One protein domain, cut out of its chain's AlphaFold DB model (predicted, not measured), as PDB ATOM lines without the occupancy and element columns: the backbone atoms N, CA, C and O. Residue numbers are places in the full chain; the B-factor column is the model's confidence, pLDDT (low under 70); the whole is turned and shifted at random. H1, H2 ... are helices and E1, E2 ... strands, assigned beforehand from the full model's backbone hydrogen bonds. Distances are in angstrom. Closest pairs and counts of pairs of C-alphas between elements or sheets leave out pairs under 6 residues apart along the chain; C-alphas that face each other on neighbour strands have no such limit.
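This is residues 4 to 135 of the 142 residues of an uncharacterized protein of Sphingosinicella ginsenosidimutans (UniProt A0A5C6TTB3). A head made of a small three-stranded sheet, with helices H2 and H4 over one face, has a stalk of two long helices, H1 and H5, that run opposite ways and open as a narrow V away from the sheet. The stalk makes much of the length, the short H3 lies by the other end of the sheet, and residues 128 to 135, of which 128 to 133 belong to H5, stick out. The printed part has 132 residues, with five named helices and three named strands in the order H1 H2 E1 E2 H3 H4 E3 H5. The sheet runs E1 E2 E3 and is mixed, and the class is mixed, helices and strands. The whole is loose and elongated, with a radius of gyration of the C-alphas of 19.2 A and spans of 61 by 33 by 27 A.

H1, residues 4 to 22, begins at C-alpha 4 (169.594, 161.090, 114.829) and is 27.3 A long. H2, residues 27 to 45, is 26.9 A long. E1, residues 51 to 57, is 18.6 A long, and E2, residues 60 to 68, is 22.3 A long and bends by 66 degrees at residue 63. H3 is residues 72 to 76, H4 residues 84 to 89 and E3 residues 96 to 99. H5, residues 111 to 133, is 33.8 A long and ends at C-alpha 133 (155.843, 171.409, 109.450).

E1 and E2 form an antiparallel hairpin, with N 54 and O 65 within hydrogen-bond range at 2.9 A. E2 and E3 are parallel, with N 64 and O 96 at 2.8 A; with H3 and H4 between them they make a strand-helix-strand unit, two parallel neighbour strands joined through helices, whose crossover is right-handed. H2 and H4 are on the same face of the sheet, two layers, at heights over the sheet of 8.8 A and 8.4 A. They touch, the closest C-alphas being those of Ala 39 and Val 88, 5.5 A apart. H3 and H5 only graze the sheet. H1 touches H5 at a shallow tilt of 30 degrees, the closest C-alphas being those of Gly 18 and Glu 116, 6.3 A apart. H1 and H2 touch only at the corner. In H1, H2, H3 and H4 every O i to N i+4 pair is within hydrogen-bond range; in H5, 16 of 19 are.

The C-alphas farthest apart, those of Ser 69 and Arg 135, are 63.1 A apart. The printed part has no cut. The link from E3 to H5 is long, with 11 residues. Residues 103 to 106, in that link, have pLDDT under 70; the mean of the printed part is 91.9.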
ATOM      1  N   TRP A   4     169.529 161.650 113.474       89.75
ATOM      2  CA  TRP A   4     169.594 161.090 114.829       89.75
ATOM      3  C   TRP A   4     170.706 161.718 115.677       89.75
ATOM      4  O   TRP A   4     170.523 161.917 116.870       89.75
ATOM      5  N   THR A   5     171.835 162.101 115.068       94.94
ATOM      6  CA  THR A   5     172.946 162.738 115.784       94.94
ATOM      7  C   THR A   5     172.520 164.088 116.353       94.94
ATOM      8  O   THR A   5     172.835 164.399 117.494       94.94
ATOM      9  N   LYS A   6     171.746 164.874 115.592       91.94
ATOM     10  CA  LYS A   6     171.223 166.166 116.063       91.94
ATOM     11  C   LYS A   6     170.242 165.988 117.225       91.94
ATOM     12  O   LYS A   6     170.296 166.762 118.172       91.94
ATOM     13  N   LEU A   7     169.386 164.963 117.154       93.44
ATOM     14  CA  LEU A   7     168.434 164.634 118.219       93.44
ATOM     15  C   LEU A   7     169.147 164.210 119.503       93.44
ATOM     16  O   LEU A   7     168.788 164.678 120.575       93.44
ATOM     17  N   LEU A   8     170.181 163.374 119.404       95.81
ATOM     18  CA  LEU A   8     170.951 162.984 120.584       95.81
ATOM     19  C   LEU A   8     171.707 164.160 121.197       95.81
ATOM     20  O   LEU A   8     171.764 164.257 122.415       95.81
ATOM     21  N   ILE A   9     172.259 165.061 120.379       96.31
ATOM     22  CA  ILE A   9     172.935 166.259 120.889       96.31
ATOM     23  C   ILE A   9     171.944 167.162 121.628       96.31
ATOM     24  O   ILE A   9     172.252 167.611 122.729       96.31
ATOM     25  N   SER A  10     170.755 167.416 121.068       94.75
ATOM     26  CA  SER A  10     169.764 168.267 121.739       94.75
ATOM     27  C   SER A  10     169.193 167.616 123.000       94.75
ATOM     28  O   SER A  10     168.994 168.306 123.993       94.75
ATOM     29  N   PHE A  11     168.988 166.298 122.990       95.81
ATOM     30  CA  PHE A  11     168.581 165.538 124.171       95.81
ATOM     31  C   PHE A  11     169.654 165.565 125.268       95.81
ATOM     32  O   PHE A  11     169.354 165.847 126.421       95.81
ATOM     33  N   ALA A  12     170.922 165.339 124.915       97.00
ATOM     34  CA  ALA A  12     172.025 165.421 125.869       97.00
ATOM     35  C   ALA A  12     172.178 166.838 126.443       97.00
ATOM     36  O   ALA A  12     172.419 166.989 127.636       97.00
ATOM     37  N   ALA A  13     171.998 167.873 125.616       96.19
ATOM     38  CA  ALA A  13     172.019 169.263 126.067       96.19
ATOM     39  C   ALA A  13     170.876 169.577 127.049       96.19
ATOM     40  O   ALA A  13     171.106 170.291 128.023       96.19
ATOM     41  N   LEU A  14     169.679 169.020 126.823       95.88
ATOM     42  CA  LEU A  14     168.543 169.128 127.743       95.88
ATOM     43  C   LEU A  14     168.904 168.551 129.120       95.88
ATOM     44  O   LEU A  14     168.904 169.295 130.098       95.88
ATOM     45  N   LEU A  15     169.327 167.283 129.158       95.75
ATOM     46  CA  LEU A  15     169.696 166.597 130.404       95.75
ATOM     47  C   LEU A  15     170.868 167.275 131.130       95.75
ATOM     48  O   LEU A  15     170.912 167.366 132.354       95.75
ATOM     49  N   ALA A  16     171.853 167.762 130.373       95.56
ATOM     50  CA  ALA A  16     172.975 168.487 130.953       95.56
ATOM     51  C   ALA A  16     172.517 169.806 131.587       95.56
ATOM     52  O   ALA A  16     173.031 170.187 132.636       95.56
ATOM     53  N   SER A  17     171.550 170.501 130.982       93.25
ATOM     54  CA  SER A  17     171.060 171.776 131.506       93.25
ATOM     55  C   SER A  17     170.349 171.621 132.853       93.25
ATOM     56  O   SER A  17     170.670 172.366 133.782       93.25
ATOM     57  N   GLY A  18     169.464 170.629 133.008       91.44
ATOM     58  CA  GLY A  18     168.787 170.387 134.281       91.44
ATOM     59  C   GLY A  18     169.757 169.893 135.352       91.44
ATOM     60  O   GLY A  18     169.732 170.401 136.478       91.44
ATOM     61  N   TRP A  19     170.704 169.021 134.990       93.38
ATOM     62  CA  TRP A  19     171.785 168.624 135.898       93.38
ATOM     63  C   TRP A  19     172.636 169.814 136.366       93.38
ATOM     64  O   TRP A  19     172.885 169.934 137.563       93.38
ATOM     65  N   ILE A  20     173.049 170.720 135.470       93.88
ATOM     66  CA  ILE A  20     173.854 171.904 135.829       93.88
ATOM     67  C   ILE A  20     173.090 172.810 136.804       93.88
ATOM     68  O   ILE A  20     173.653 173.248 137.810       93.88
ATOM     69  N   VAL A  21     171.814 173.081 136.523       91.38
ATOM     70  CA  VAL A  21     170.972 173.957 137.350       91.38
ATOM     71  C   VAL A  21     170.754 173.370 138.748       91.38
ATOM     72  O   VAL A  21     170.911 174.079 139.744       91.38
ATOM     73  N   HIS A  22     170.434 172.078 138.845       87.56
ATOM     74  CA  HIS A  22     170.121 171.438 140.126       87.56
ATOM     75  C   HIS A  22     171.345 170.920 140.895       87.56
ATOM     76  O   HIS A  22     171.255 170.773 142.112       87.56
ATOM     77  N   GLY A  23     172.461 170.655 140.215       86.25
ATOM     78  CA  GLY A  23     173.716 170.192 140.805       86.25
ATOM     79  C   GLY A  23     174.658 171.357 141.129       86.25
ATOM     80  O   GLY A  23     174.505 171.986 142.174       86.25
ATOM     81  N   PRO A  24     175.643 171.668 140.262       89.75
ATOM     82  CA  PRO A  24     176.706 172.625 140.568       89.75
ATOM     83  C   PRO A  24     176.227 174.066 140.789       89.75
ATOM     84  O   PRO A  24     176.848 174.782 141.569       89.75
ATOM     85  N   LEU A  25     175.140 174.506 140.144       91.81
ATOM     86  CA  LEU A  25     174.587 175.847 140.387       91.81
ATOM     87  C   LEU A  25     173.748 175.935 141.673       91.81
ATOM     88  O   LEU A  25     173.366 177.034 142.068       91.81
ATOM     89  N   GLY A  26     173.449 174.804 142.321       91.38
ATOM     90  CA  GLY A  26     172.822 174.756 143.644       91.38
ATOM     91  C   GLY A  26     171.361 175.214 143.710       91.38
ATOM     92  O   GLY A  26     170.806 175.276 144.806       91.38
ATOM     93  N   GLN A  27     170.702 175.500 142.580       92.75
ATOM     94  CA  GLN A  27     169.324 176.014 142.575       92.75
ATOM     95  C   GLN A  27     168.330 175.003 143.159       92.75
ATOM     96  O   GLN A  27     167.387 175.387 143.844       92.75
ATOM     97  N   GLY A  28     168.572 173.702 142.957       92.69
ATOM     98  CA  GLY A  28     167.770 172.646 143.576       92.69
ATOM     99  C   GLY A  28     167.855 172.656 145.104       92.69
ATOM    100  O   GLY A  28     166.832 172.559 145.777       92.69
ATOM    101  N   ALA A  29     169.060 172.819 145.652       94.44
ATOM    102  CA  ALA A  29     169.270 172.900 147.096       94.44
ATOM    103  C   ALA A  29     168.678 174.191 147.681       94.44
ATOM    104  O   ALA A  29     168.014 174.146 148.714       94.44
ATOM    105  N   ALA A  30     168.854 175.325 146.994       95.25
ATOM    106  CA  ALA A  30     168.255 176.599 147.389       95.25
ATOM    107  C   ALA A  30     166.719 176.526 147.415       95.25
ATOM    108  O   ALA A  30     166.096 176.997 148.365       95.25
ATOM    109  N   PHE A  31     166.111 175.880 146.415       95.31
ATOM    110  CA  PHE A  31     164.671 175.640 146.367       95.31
ATOM    111  C   PHE A  31     164.183 174.798 147.555       95.31
ATOM    112  O   PHE A  31     163.256 175.205 148.252       95.31
ATOM    113  N   VAL A  32     164.832 173.663 147.841       96.06
ATOM    114  CA  VAL A  32     164.460 172.797 148.977       96.06
ATOM    115  C   VAL A  32     164.656 173.506 150.322       96.06
ATOM    116  O   VAL A  32     163.814 173.379 151.210       96.06
ATOM    117  N   ALA A  33     165.713 174.306 150.472       96.50
ATOM    118  CA  ALA A  33     165.919 175.125 151.665       96.50
ATOM    119  C   ALA A  33     164.818 176.190 151.838       96.50
ATOM    120  O   ALA A  33     164.374 176.436 152.960       96.50
ATOM    121  N   GLY A  34     164.343 176.784 150.737       97.06
ATOM    122  CA  GLY A  34     163.183 177.677 150.731       97.06
ATOM    123  C   GLY A  34     161.914 176.973 151.212       97.06
ATOM    124  O   GLY A  34     161.266 177.455 152.140       97.06
ATOM    125  N   LEU A  35     161.622 175.783 150.670       97.12
ATOM    126  CA  LEU A  35     160.485 174.961 151.108       97.12
ATOM    127  C   LEU A  35     160.553 174.625 152.601       97.12
ATOM    128  O   LEU A  35     159.544 174.716 153.299       97.12
ATOM    129  N   GLN A  36     161.737 174.264 153.102       97.75
ATOM    130  CA  GLN A  36     161.960 174.002 154.524       97.75
ATOM    131  C   GLN A  36     161.614 175.233 155.372       97.75
ATOM    132  O   GLN A  36     160.835 175.128 156.320       97.75
ATOM    133  N   ALA A  37     162.146 176.403 155.011       97.56
ATOM    134  CA  ALA A  37     161.913 177.641 155.750       97.56
ATOM    135  C   ALA A  37     160.431 178.060 155.751       97.56
ATOM    136  O   ALA A  37     159.910 178.467 156.795       97.56
ATOM    137  N   GLU A  38     159.749 177.940 154.609       97.62
ATOM    138  CA  GLU A  38     158.321 178.247 154.477       97.62
ATOM    139  C   GLU A  38     157.447 177.269 155.270       97.62
ATOM    140  O   GLU A  38     156.551 177.701 156.001       97.62
ATOM    141  N   ALA A  39     157.734 175.967 155.207       97.12
ATOM    142  CA  ALA A  39     157.012 174.956 155.975       97.12
ATOM    143  C   ALA A  39     157.195 175.140 157.488       97.12
ATOM    144  O   ALA A  39     156.218 175.103 158.241       97.12
ATOM    145  N   ASP A  40     158.420 175.422 157.939       96.12
ATOM    146  CA  ASP A  40     158.700 175.711 159.347       96.12
ATOM    147  C   ASP A  40     157.991 176.993 159.813       96.12
ATOM    148  O   ASP A  40     157.547 177.090 160.960       96.12
ATOM    149  N   ALA A  41     157.876 178.009 158.953       95.56
ATOM    150  CA  ALA A  41     157.100 179.212 159.250       95.56
ATOM    151  C   ALA A  41     155.594 178.910 159.353       95.56
ATOM    152  O   ALA A  41     154.957 179.332 160.322       95.56
ATOM    153  N   ALA A  42     155.045 178.133 158.416       94.69
ATOM    154  CA  ALA A  42     153.632 177.760 158.393       94.69
ATOM    155  C   ALA A  42     153.228 176.939 159.631       94.69
ATOM    156  O   ALA A  42     152.222 177.239 160.278       94.69
ATOM    157  N   VAL A  43     154.040 175.952 160.024       93.50
ATOM    158  CA  VAL A  43     153.757 175.134 161.216       93.50
ATOM    159  C   VAL A  43     153.912 175.946 162.502       93.50
ATOM    160  O   VAL A  43     153.051 175.845 163.377       93.50
ATOM    161  N   ARG A  44     154.921 176.822 162.613       92.00
ATOM    162  CA  ARG A  44     155.045 177.725 163.775       92.00
ATOM    163  C   ARG A  44     153.843 178.658 163.921       92.00
ATOM    164  O   ARG A  44     153.390 178.882 165.041       92.00
ATOM    165  N   ALA A  45     153.300 179.160 162.811       90.62
ATOM    166  CA  ALA A  45     152.106 180.004 162.825       90.62
ATOM    167  C   ALA A  45     150.836 179.248 163.271       90.62
ATOM    168  O   ALA A  45     149.922 179.860 163.815       90.62
ATOM    169  N   SER A  46     150.790 177.922 163.090       85.56
ATOM    170  CA  SER A  46     149.628 177.087 163.437       85.56
ATOM    171  C   SER A  46     149.485 176.756 164.934       85.56
ATOM    172  O   SER A  46     148.536 176.071 165.309       85.56
ATOM    173  N   MET A  47     150.412 177.209 165.795       78.88
ATOM    174  CA  MET A  47     150.485 176.845 167.227       78.88
ATOM    175  C   MET A  47     150.479 175.325 167.485       78.88
ATOM    176  O   MET A  47     150.132 174.863 168.574       78.88
ATOM    177  N   ALA A  48     150.863 174.536 166.480       83.31
ATOM    178  CA  ALA A  48     150.962 173.093 166.584       83.31
ATOM    179  C   ALA A  48     152.070 172.676 167.572       83.31
ATOM    180  O   ALA A  48     153.009 173.441 167.824       83.31
ATOM    181  N   PRO A  49     152.005 171.449 168.120       88.94
ATOM    182  CA  PRO A  49     153.093 170.896 168.913       88.94
ATOM    183  C   PRO A  49     154.424 170.913 168.154       88.94
ATOM    184  O   PRO A  49     154.426 170.846 166.918       88.94
ATOM    185  N   PRO A  50     155.561 170.908 168.873       89.94
ATOM    186  CA  PRO A  50     156.879 170.801 168.261       89.94
ATOM    187  C   PRO A  50     156.938 169.629 167.273       89.94
ATOM    188  O   PRO A  50     156.856 168.463 167.660       89.94
ATOM    189  N   THR A  51     157.060 169.959 165.988       94.31
ATOM    190  CA  THR A  51     157.111 168.997 164.885       94.31
ATOM    191  C   THR A  51     158.325 169.323 164.040       94.31
ATOM    192  O   THR A  51     158.501 170.462 163.611       94.31
ATOM    193  N   ARG A  52     159.183 168.330 163.819       95.50
ATOM    194  CA  ARG A  52     160.312 168.449 162.903       95.50
ATOM    195  C   ARG A  52     159.824 168.127 161.497       95.50
ATOM    196  O   ARG A  52     159.256 167.057 161.268       95.50
ATOM    197  N   ILE A  53     160.110 169.041 160.584       95.94
ATOM    198  CA  ILE A  53     159.894 168.903 159.149       95.94
ATOM    199  C   ILE A  53     161.262 168.666 158.518       95.94
ATOM    200  O   ILE A  53     162.223 169.348 158.873       95.94
ATOM    201  N   ALA A  54     161.371 167.692 157.622       95.50
ATOM    202  CA  ALA A  54     162.586 167.462 156.853       95.50
ATOM    203  C   ALA A  54     162.240 167.137 155.400       95.50
ATOM    204  O   ALA A  54     161.443 166.236 155.140       95.50
ATOM    205  N   PHE A  55     162.865 167.839 154.461       95.38
ATOM    206  CA  PHE A  55     162.812 167.492 153.040       95.38
ATOM    207  C   PHE A  55     163.956 166.546 152.654       95.38
ATOM    208  O   PHE A  55     165.019 166.549 153.280       95.38
ATOM    209  N   GLY A  56     163.756 165.718 151.625       90.44
ATOM    210  CA  GLY A  56     164.819 164.844 151.116       90.44
ATOM    211  C   GLY A  56     165.942 165.662 150.473       90.44
ATOM    212  O   GLY A  56     165.661 166.526 149.646       90.44
ATOM    213  N   HIS A  57     167.190 165.392 150.864       88.19
ATOM    214  CA  HIS A  57     168.385 166.071 150.344       88.19
ATOM    215  C   HIS A  57     169.245 165.169 149.448       88.19
ATOM    216  O   HIS A  57     169.815 165.655 148.478       88.19
ATOM    217  N   ASP A  58     169.249 163.855 149.698       86.38
ATOM    218  CA  ASP A  58     170.045 162.872 148.959       86.38
ATOM    219  C   ASP A  58     169.181 161.659 148.558       86.38
ATOM    220  O   ASP A  58     169.143 160.655 149.271       86.38
ATOM    221  N   PRO A  59     168.453 161.729 147.427       89.88
ATOM    222  CA  PRO A  59     168.394 162.847 146.484       89.88
ATOM    223  C   PRO A  59     167.465 163.989 146.937       89.88
ATOM    224  O   PRO A  59     166.538 163.784 147.724       89.88
ATOM    225  N   LEU A  60     167.678 165.188 146.376       93.75
ATOM    226  CA  LEU A  60     166.792 166.340 146.575       93.75
ATOM    227  C   LEU A  60     165.359 165.984 146.173       93.75
ATOM    228  O   LEU A  60     165.133 165.460 145.079       93.75
ATOM    229  N   SER A  61     164.386 166.295 147.024       94.38
ATOM    230  CA  SER A  61     162.966 166.082 146.738       94.38
ATOM    231  C   SER A  61     162.087 167.119 147.432       94.38
ATOM    232  O   SER A  61     162.437 167.665 148.476       94.38
ATOM    233  N   ARG A  62     160.903 167.352 146.863       94.69
ATOM    234  CA  ARG A  62     159.876 168.246 147.422       94.69
ATOM    235  C   ARG A  62     158.894 167.542 148.365       94.69
ATOM    236  O   ARG A  62     157.774 168.011 148.558       94.69
ATOM    237  N   ALA A  63     159.281 166.391 148.916       94.31
ATOM    238  CA  ALA A  63     158.479 165.680 149.902       94.31
ATOM    239  C   ALA A  63     158.945 165.979 151.320       94.31
ATOM    240  O   ALA A  63     160.123 165.827 151.640       94.31
ATOM    241  N   ALA A  64     157.990 166.362 152.162       95.06
ATOM    242  CA  ALA A  64     158.208 166.624 153.569       95.06
ATOM    243  C   ALA A  64     157.973 165.352 154.392       95.06
ATOM    244  O   ALA A  64     156.924 164.709 154.297       95.06
ATOM    245  N   THR A  65     158.943 165.035 155.240       94.69
ATOM    246  CA  THR A  65     158.837 164.025 156.292       94.69
ATOM    247  C   THR A  65     158.586 164.736 157.614       94.69
ATOM    248  O   THR A  65     159.383 165.577 158.037       94.69
ATOM    249  N   LEU A  66     157.477 164.405 158.266       95.38
ATOM    250  CA  LEU A  66     157.065 164.955 159.552       95.38
ATOM    251  C   LEU A  66     157.406 163.984 160.679       95.38
ATOM    252  O   LEU A  66     157.219 162.773 160.558       95.38
ATOM    253  N   SER A  67     157.882 164.512 161.801       94.94
ATOM    254  CA  SER A  67     158.136 163.732 163.013       94.94
ATOM    255  C   SER A  67     157.853 164.561 164.262       94.94
ATOM    256  O   SER A  67     158.168 165.749 164.315       94.94
ATOM    257  N   GLY A  68     157.241 163.949 165.274       93.31
ATOM    258  CA  GLY A  68     156.870 164.635 166.509       93.31
ATOM    259  C   GLY A  68     155.790 163.897 167.292       93.31
ATOM    260  O   GLY A  68     155.282 162.861 166.865       93.31
ATOM    261  N   SER A  69     155.424 164.454 168.445       92.06
ATOM    262  CA  SER A  69     154.437 163.887 169.374       92.06
ATOM    263  C   SER A  69     152.990 164.309 169.085       92.06
ATOM    264  O   SER A  69     152.119 164.137 169.937       92.06
ATOM    265  N   ALA A  70     152.720 164.875 167.906       93.06
ATOM    266  CA  ALA A  70     151.378 165.284 167.508       93.06
ATOM    267  C   ALA A  70     150.421 164.079 167.488       93.06
ATOM    268  O   ALA A  70     150.769 163.021 166.960       93.06
ATOM    269  N   ASN A  71     149.218 164.250 168.035       92.56
ATOM    270  CA  ASN A  71     148.149 163.250 167.986       92.56
ATOM    271  C   ASN A  71     147.398 163.282 166.644       92.56
ATOM    272  O   ASN A  71     147.544 164.226 165.871       92.56
ATOM    273  N   ASP A  72     146.548 162.292 166.372       92.19
ATOM    274  CA  ASP A  72     145.868 162.150 165.073       92.19
ATOM    275  C   ASP A  72     145.087 163.394 164.633       92.19
ATOM    276  O   ASP A  72     145.117 163.757 163.456       92.19
ATOM    277  N   PHE A  73     144.444 164.085 165.577       91.81
ATOM    278  CA  PHE A  73     143.741 165.337 165.305       91.81
ATOM    279  C   PHE A  73     144.708 166.446 164.877       91.81
ATOM    280  O   PHE A  73     144.455 167.149 163.907       91.81
ATOM    281  N   GLN A  74     145.842 166.598 165.556       94.25
ATOM    282  CA  GLN A  74     146.858 167.592 165.198       94.25
ATOM    283  C   GLN A  74     147.543 167.249 163.873       94.25
ATOM    284  O   GLN A  74     147.855 168.144 163.089       94.25
ATOM    285  N   ARG A  75     147.762 165.959 163.599       94.31
ATOM    286  CA  ARG A  75     148.372 165.487 162.353       94.31
ATOM    287  C   ARG A  75     147.464 165.744 161.153       94.31
ATOM    288  O   ARG A  75     147.911 166.324 160.164       94.31
ATOM    289  N   ASN A  76     146.204 165.329 161.246       93.06
ATOM    290  CA  ASN A  76     145.294 165.244 160.100       93.06
ATOM    291  C   ASN A  76     144.261 166.377 160.049       93.06
ATOM    292  O   ASN A  76     143.753 166.692 158.975       93.06
ATOM    293  N   GLY A  77     143.990 167.030 161.176       92.00
ATOM    294  CA  GLY A  77     142.960 168.052 161.298       92.00
ATOM    295  C   GLY A  77     141.563 167.467 161.480       92.00
ATOM    296  O   GLY A  77     141.386 166.280 161.761       92.00
ATOM    297  N   MET A  78     140.554 168.324 161.318       91.88
ATOM    298  CA  MET A  78     139.142 167.940 161.390       91.88
ATOM    299  C   MET A  78     138.283 168.866 160.530       91.88
ATOM    300  O   MET A  78     138.208 170.073 160.767       91.88
ATOM    301  N   GLY A  79     137.588 168.287 159.548       88.38
ATOM    302  CA  GLY A  79     136.715 169.031 158.641       88.38
ATOM    303  C   GLY A  79     137.486 170.089 157.851       88.38
ATOM    304  O   GLY A  79     138.339 169.753 157.037       88.38
ATOM    305  N   LEU A  80     137.173 171.363 158.093       86.12
ATOM    306  CA  LEU A  80     137.809 172.509 157.430       86.12
ATOM    307  C   LEU A  80     139.089 172.991 158.124       86.12
ATOM    308  O   LEU A  80     139.774 173.850 157.576       86.12
ATOM    309  N   LEU A  81     139.404 172.485 159.321       88.69
ATOM    310  CA  LEU A  81     140.636 172.846 160.014       88.69
ATOM    311  C   LEU A  81     141.760 171.915 159.551       88.69
ATOM    312  O   LEU A  81     141.714 170.725 159.880       88.69
ATOM    313  N   PRO A  82     142.764 172.422 158.811       91.81
ATOM    314  CA  PRO A  82     143.897 171.608 158.412       91.81
ATOM    315  C   PRO A  82     144.724 171.227 159.644       91.81
ATOM    316  O   PRO A  82     145.022 172.067 160.492       91.81
ATOM    317  N   GLY A  83     145.109 169.954 159.730       94.69
ATOM    318  CA  GLY A  83     146.192 169.533 160.615       94.69
ATOM    319  C   GLY A  83     147.550 169.925 160.038       94.69
ATOM    320  O   GLY A  83     147.637 170.469 158.935       94.69
ATOM    321  N   ILE A  84     148.624 169.568 160.738       95.94
ATOM    322  CA  ILE A  84     150.008 169.847 160.323       95.94
ATOM    323  C   ILE A  84     150.276 169.324 158.903       95.94
ATOM    324  O   ILE A  84     150.889 170.024 158.100       95.94
ATOM    325  N   THR A  85     149.768 168.134 158.564       95.50
ATOM    326  CA  THR A  85     149.899 167.566 157.214       95.50
ATOM    327  C   THR A  85     149.304 168.501 156.159       95.50
ATOM    328  O   THR A  85     149.943 168.771 155.146       95.50
ATOM    329  N   GLY A  86     148.102 169.028 156.410       95.19
ATOM    330  CA  GLY A  86     147.420 169.953 155.504       95.19
ATOM    331  C   GLY A  86     148.114 171.312 155.424       95.19
ATOM    332  O   GLY A  86     148.260 171.857 154.336       95.19
ATOM    333  N   THR A  87     148.601 171.831 156.554       95.56
ATOM    334  CA  THR A  87     149.363 173.086 156.609       95.56
ATOM    335  C   THR A  87     150.641 173.010 155.781       95.56
ATOM    336  O   THR A  87     150.910 173.915 154.998       95.56
ATOM    337  N   VAL A  88     151.413 171.927 155.911       96.44
ATOM    338  CA  VAL A  88     152.646 171.742 155.130       96.44
ATOM    339  C   VAL A  88     152.330 171.468 153.659       96.44
ATOM    340  O   VAL A  88     153.005 172.003 152.787       96.44
ATOM    341  N   ALA A  89     151.281 170.699 153.357       95.56
ATOM    342  CA  ALA A  89     150.870 170.433 151.977       95.56
ATOM    343  C   ALA A  89     150.364 171.688 151.241       95.56
ATOM    344  O   ALA A  89     150.398 171.729 150.014       95.56
ATOM    345  N   ALA A  90     149.905 172.706 151.974       95.62
ATOM    346  CA  ALA A  90     149.473 173.981 151.410       95.62
ATOM    347  C   ALA A  90     150.639 174.914 151.031       95.62
ATOM    348  O   ALA A  90     150.405 175.921 150.361       95.62
ATOM    349  N   VAL A  91     151.876 174.605 151.437       96.62
ATOM    350  CA  VAL A  91     153.061 175.382 151.050       96.62
ATOM    351  C   VAL A  91     153.313 175.200 149.546       96.62
ATOM    352  O   VAL A  91     153.480 174.061 149.091       96.62
ATOM    353  N   PRO A  92     153.346 176.286 148.748       96.44
ATOM    354  CA  PRO A  92     153.580 176.194 147.314       96.44
ATOM    355  C   PRO A  92     154.875 175.446 146.988       96.44
ATOM    356  O   PRO A  92     155.941 175.750 147.505       96.44
ATOM    357  N   GLY A  93     154.781 174.460 146.097       93.62
ATOM    358  CA  GLY A  93     155.929 173.655 145.680       93.62
ATOM    359  C   GLY A  93     156.160 172.386 146.503       93.62
ATOM    360  O   GLY A  93     156.922 171.537 146.048       93.62
ATOM    361  N   VAL A  94     155.466 172.170 147.626       95.38
ATOM    362  CA  VAL A  94     155.459 170.863 148.305       95.38
ATOM    363  C   VAL A  94     154.708 169.838 147.451       95.38
ATOM    364  O   VAL A  94     153.648 170.118 146.898       95.38
ATOM    365  N   GLY A  95     155.281 168.641 147.289       92.38
ATOM    366  CA  GLY A  95     154.691 167.574 146.471       92.38
ATOM    367  C   GLY A  95     154.068 166.427 147.239       92.38
ATOM    368  O   GLY A  95     153.147 165.788 146.738       92.38
ATOM    369  N   ALA A  96     154.554 166.166 148.445       92.94
ATOM    370  CA  ALA A  96     154.013 165.140 149.316       92.94
ATOM    371  C   ALA A  96     154.365 165.459 150.766       92.94
ATOM    372  O   ALA A  96     155.386 166.086 151.044       92.94
ATOM    373  N   VAL A  97     153.535 164.981 151.686       94.00
ATOM    374  CA  VAL A  97     153.761 165.095 153.123       94.00
ATOM    375  C   VAL A  97     153.443 163.749 153.752       94.00
ATOM    376  O   VAL A  97     152.386 163.180 153.487       94.00
ATOM    377  N   HIS A  98     154.357 163.222 154.558       92.88
ATOM    378  CA  HIS A  98     154.161 161.954 155.254       92.88
ATOM    379  C   HIS A  98     154.774 161.998 156.650       92.88
ATOM    380  O   HIS A  98     155.692 162.769 156.914       92.88
ATOM    381  N   TRP A  99     154.260 161.160 157.544       93.38
ATOM    382  CA  TRP A  99     154.794 161.008 158.893       93.38
ATOM    383  C   TRP A  99     155.822 159.880 158.937       93.38
ATOM    384  O   TRP A  99     155.616 158.829 158.332       93.38
ATOM    385  N   ALA A 100     156.923 160.088 159.658       91.94
ATOM    386  CA  ALA A 100     158.038 159.143 159.736       91.94
ATOM    387  C   ALA A 100     157.657 157.782 160.352       91.94
ATOM    388  O   ALA A 100     158.301 156.774 160.075       91.94
ATOM    389  N   ASP A 101     156.620 157.746 161.187       90.12
ATOM    390  CA  ASP A 101     156.107 156.545 161.854       90.12
ATOM    391  C   ASP A 101     155.017 155.810 161.053       90.12
ATOM    392  O   ASP A 101     154.658 154.689 161.404       90.12
ATOM    393  N   ALA A 102     154.525 156.383 159.949       80.38
ATOM    394  CA  ALA A 102     153.449 155.805 159.139       80.38
ATOM    395  C   ALA A 102     153.916 154.712 158.147       80.38
ATOM    396  O   ALA A 102     153.132 154.259 157.312       80.38
ATOM    397  N   GLY A 103     155.174 154.260 158.230       68.00
ATOM    398  CA  GLY A 103     155.791 153.350 157.257       68.00
ATOM    399  C   GLY A 103     156.388 154.092 156.058       68.00
ATOM    400  O   GLY A 103     156.429 155.321 156.048       68.00
ATOM    401  N   SER A 104     156.910 153.361 155.060       61.06
ATOM    402  CA  SER A 104     157.570 153.974 153.897       61.06
ATOM    403  C   SER A 104     156.623 154.972 153.228       61.06
ATOM    404  O   SER A 104     155.613 154.564 152.650       61.06
ATOM    405  N   GLY A 105     156.950 156.265 153.333       61.50
ATOM    406  CA  GLY A 105     156.229 157.341 152.667       61.50
ATOM    407  C   GLY A 105     156.047 157.017 151.187       61.50
ATOM    408  O   GLY A 105     156.879 156.329 150.592       61.50
ATOM    409  N   GLY A 106     154.925 157.451 150.608       65.44
ATOM    410  CA  GLY A 106     154.600 157.178 149.207       65.44
ATOM    411  C   GLY A 106     155.759 157.499 148.255       65.44
ATOM    412  O   GLY A 106     156.656 158.274 148.578       65.44
ATOM    413  N   PHE A 107     155.751 156.894 147.067       74.06
ATOM    414  CA  PHE A 107     156.797 157.122 146.071       74.06
ATOM    415  C   PHE A 107     156.876 158.607 145.693       74.06
ATOM    416  O   PHE A 107     155.907 159.181 145.193       74.06
ATOM    417  N   VAL A 108     158.039 159.218 145.919       79.56
ATOM    418  CA  VAL A 108     158.323 160.612 145.564       79.56
ATOM    419  C   VAL A 108     159.450 160.622 144.548       79.56
ATOM    420  O   VAL A 108     160.506 160.029 144.764       79.56
ATOM    421  N   LEU A 109     159.224 161.325 143.440       89.19
ATOM    422  CA  LEU A 109     160.247 161.518 142.425       89.19
ATOM    423  C   LEU A 109     161.344 162.462 142.945       89.19
ATOM    424  O   LEU A 109     161.033 163.527 143.484       89.19
ATOM    425  N   PRO A 110     162.627 162.113 142.752       92.12
ATOM    426  CA  PRO A 110     163.717 163.060 142.930       92.12
ATOM    427  C   PRO A 110     163.501 164.310 142.073       92.12
ATOM    428  O   PRO A 110     163.109 164.204 140.909       92.12
ATOM    429  N   LEU A 111     163.824 165.481 142.620       92.25
ATOM    430  CA  LEU A 111     163.583 166.781 141.993       92.25
ATOM    431  C   LEU A 111     164.232 166.879 140.608       92.25
ATOM    432  O   LEU A 111     163.612 167.374 139.679       92.25
ATOM    433  N   LEU A 112     165.448 166.345 140.445       92.94
ATOM    434  CA  LEU A 112     166.120 166.321 139.145       92.94
ATOM    435  C   LEU A 112     165.321 165.514 138.111       92.94
ATOM    436  O   LEU A 112     165.134 165.968 136.989       92.94
ATOM    437  N   VAL A 113     164.826 164.333 138.490       93.75
ATOM    438  CA  VAL A 113     164.047 163.470 137.588       93.75
ATOM    439  C   VAL A 113     162.733 164.146 137.208       93.75
ATOM    440  O   VAL A 113     162.326 164.087 136.051       93.75
ATOM    441  N   GLU A 114     162.089 164.813 138.165       92.31
ATOM    442  CA  GLU A 114     160.879 165.593 137.919       92.31
ATOM    443  C   GLU A 114     161.127 166.752 136.941       92.31
ATOM    444  O   GLU A 114     160.396 166.881 135.955       92.31
ATOM    445  N   THR A 115     162.180 167.546 137.156       93.00
ATOM    446  CA  THR A 115     162.568 168.637 136.252       93.00
ATOM    447  C   THR A 115     162.834 168.128 134.841       93.00
ATOM    448  O   THR A 115     162.302 168.685 133.883       93.00
ATOM    449  N   GLU A 116     163.619 167.060 134.696       94.12
ATOM    450  CA  GLU A 116     163.946 166.505 133.381       94.12
ATOM    451  C   GLU A 116     162.706 165.951 132.678       94.12
ATOM    452  O   GLU A 116     162.497 166.200 131.492       94.12
ATOM    453  N   ALA A 117     161.822 165.261 133.407       94.12
ATOM    454  CA  ALA A 117     160.562 164.777 132.851       94.12
ATOM    455  C   ALA A 117     159.689 165.930 132.325       94.12
ATOM    456  O   ALA A 117     159.120 165.826 131.235       94.12
ATOM    457  N   LEU A 118     159.623 167.047 133.057       93.56
ATOM    458  CA  LEU A 118     158.907 168.247 132.620       93.56
ATOM    459  C   LEU A 118     159.595 168.936 131.436       93.56
ATOM    460  O   LEU A 118     158.908 169.384 130.520       93.56
ATOM    461  N   ALA A 119     160.927 168.984 131.414       94.25
ATOM    462  CA  ALA A 119     161.711 169.583 130.335       94.25
ATOM    463  C   ALA A 119     161.655 168.759 129.033       94.25
ATOM    464  O   ALA A 119     161.737 169.309 127.930       94.25
ATOM    465  N   LEU A 120     161.434 167.445 129.137       95.88
ATOM    466  CA  LEU A 120     161.249 166.563 127.986       95.88
ATOM    467  C   LEU A 120     159.976 166.865 127.197       95.88
ATOM    468  O   LEU A 120     159.974 166.712 125.975       95.88
ATOM    469  N   LEU A 121     158.909 167.323 127.851       96.12
ATOM    470  CA  LEU A 121     157.642 167.633 127.183       96.12
ATOM    471  C   LEU A 121     157.786 168.695 126.076       96.12
ATOM    472  O   LEU A 121     157.460 168.384 124.926       96.12
ATOM    473  N   PRO A 122     158.296 169.917 126.336       95.81
ATOM    474  CA  PRO A 122     158.482 170.914 125.286       95.81
ATOM    475  C   PRO A 122     159.492 170.463 124.223       95.81
ATOM    476  O   PRO A 122     159.308 170.776 123.046       95.81
ATOM    477  N   TRP A 123     160.518 169.687 124.591       95.88
ATOM    478  CA  TRP A 123     161.464 169.124 123.624       95.88
ATOM    479  C   TRP A 123     160.777 168.157 122.644       95.88
ATOM    480  O   TRP A 123     160.934 168.291 121.427       95.88
ATOM    481  N   LEU A 124     159.948 167.238 123.153       96.12
ATOM    482  CA  LEU A 124     159.151 166.317 122.337       96.12
ATOM    483  C   LEU A 124     158.154 167.065 121.446       96.12
ATOM    484  O   LEU A 124     158.024 166.738 120.264       96.12
ATOM    485  N   ILE A 125     157.491 168.093 121.982       96.25
ATOM    486  CA  ILE A 125     156.579 168.954 121.217       96.25
ATOM    487  C   ILE A 125     157.330 169.642 120.071       96.25
ATOM    488  O   ILE A 125     156.865 169.616 118.932       96.25
ATOM    489  N   GLY A 126     158.512 170.202 120.337       94.88
ATOM    490  CA  GLY A 126     159.348 170.836 119.317       94.88
ATOM    491  C   GLY A 126     159.729 169.878 118.185       94.88
ATOM    492  O   GLY A 126     159.645 170.242 117.010       94.88
ATOM    493  N   ILE A 127     160.071 168.629 118.517       93.81
ATOM    494  CA  ILE A 127     160.342 167.586 117.516       93.81
ATOM    495  C   ILE A 127     159.087 167.264 116.703       93.81
ATOM    496  O   ILE A 127     159.161 167.205 115.474       93.81
ATOM    497  N   ALA A 128     157.946 167.067 117.364       93.62
ATOM    498  CA  ALA A 128     156.690 166.736 116.699       93.62
ATOM    499  C   ALA A 128     156.256 167.844 115.726       93.62
ATOM    500  O   ALA A 128     155.911 167.561 114.575       93.62
ATOM    501  N   LEU A 129     156.344 169.108 116.154       95.06
ATOM    502  CA  LEU A 129     156.055 170.272 115.318       95.06
ATOM    503  C   LEU A 129     157.034 170.383 114.149       95.06
ATOM    504  O   LEU A 129     156.607 170.552 113.008       95.06
ATOM    505  N   GLY A 130     158.335 170.230 114.404       91.75
ATOM    506  CA  GLY A 130     159.351 170.253 113.354       91.75
ATOM    507  C   GLY A 130     159.108 169.175 112.295       91.75
ATOM    508  O   GLY A 130     159.164 169.449 111.097       91.75
ATOM    509  N   TRP A 131     158.755 167.964 112.725       89.50
ATOM    510  CA  TRP A 131     158.404 166.873 111.822       89.50
ATOM    511  C   TRP A 131     157.136 167.156 111.010       89.50
ATOM    512  O   TRP A 131     157.094 166.863 109.815       89.50
ATOM    513  N   HIS A 132     156.100 167.717 111.638       91.44
ATOM    514  CA  HIS A 132     154.837 168.007 110.963       91.44
ATOM    515  C   HIS A 132     154.973 169.154 109.948       91.44
ATOM    516  O   HIS A 132     154.396 169.081 108.862       91.44
ATOM    517  N   LEU A 133     155.719 170.207 110.282       92.44
ATOM    518  CA  LEU A 133     155.843 171.409 109.450       92.44
ATOM    519  C   LEU A 133     156.839 171.233 108.299       92.44
ATOM    520  O   LEU A 133     156.591 171.713 107.195       92.44
ATOM    521  N   PHE A 134     157.941 170.519 108.535       87.69
ATOM    522  CA  PHE A 134     159.041 170.378 107.574       87.69
ATOM    523  C   PHE A 134     159.153 168.963 107.008       87.69
ATOM    524  O   PHE A 134     160.229 168.531 106.586       87.69
ATOM    525  N   ARG A 135     158.044 168.214 107.009       80.06
ATOM    526  CA  ARG A 135     158.013 166.864 106.450       80.06
ATOM    527  C   ARG A 135     158.444 166.932 104.979       80.06
ATOM    528  O   ARG A 135     157.864 167.730 104.239       80.06
TER     529      ARG A 135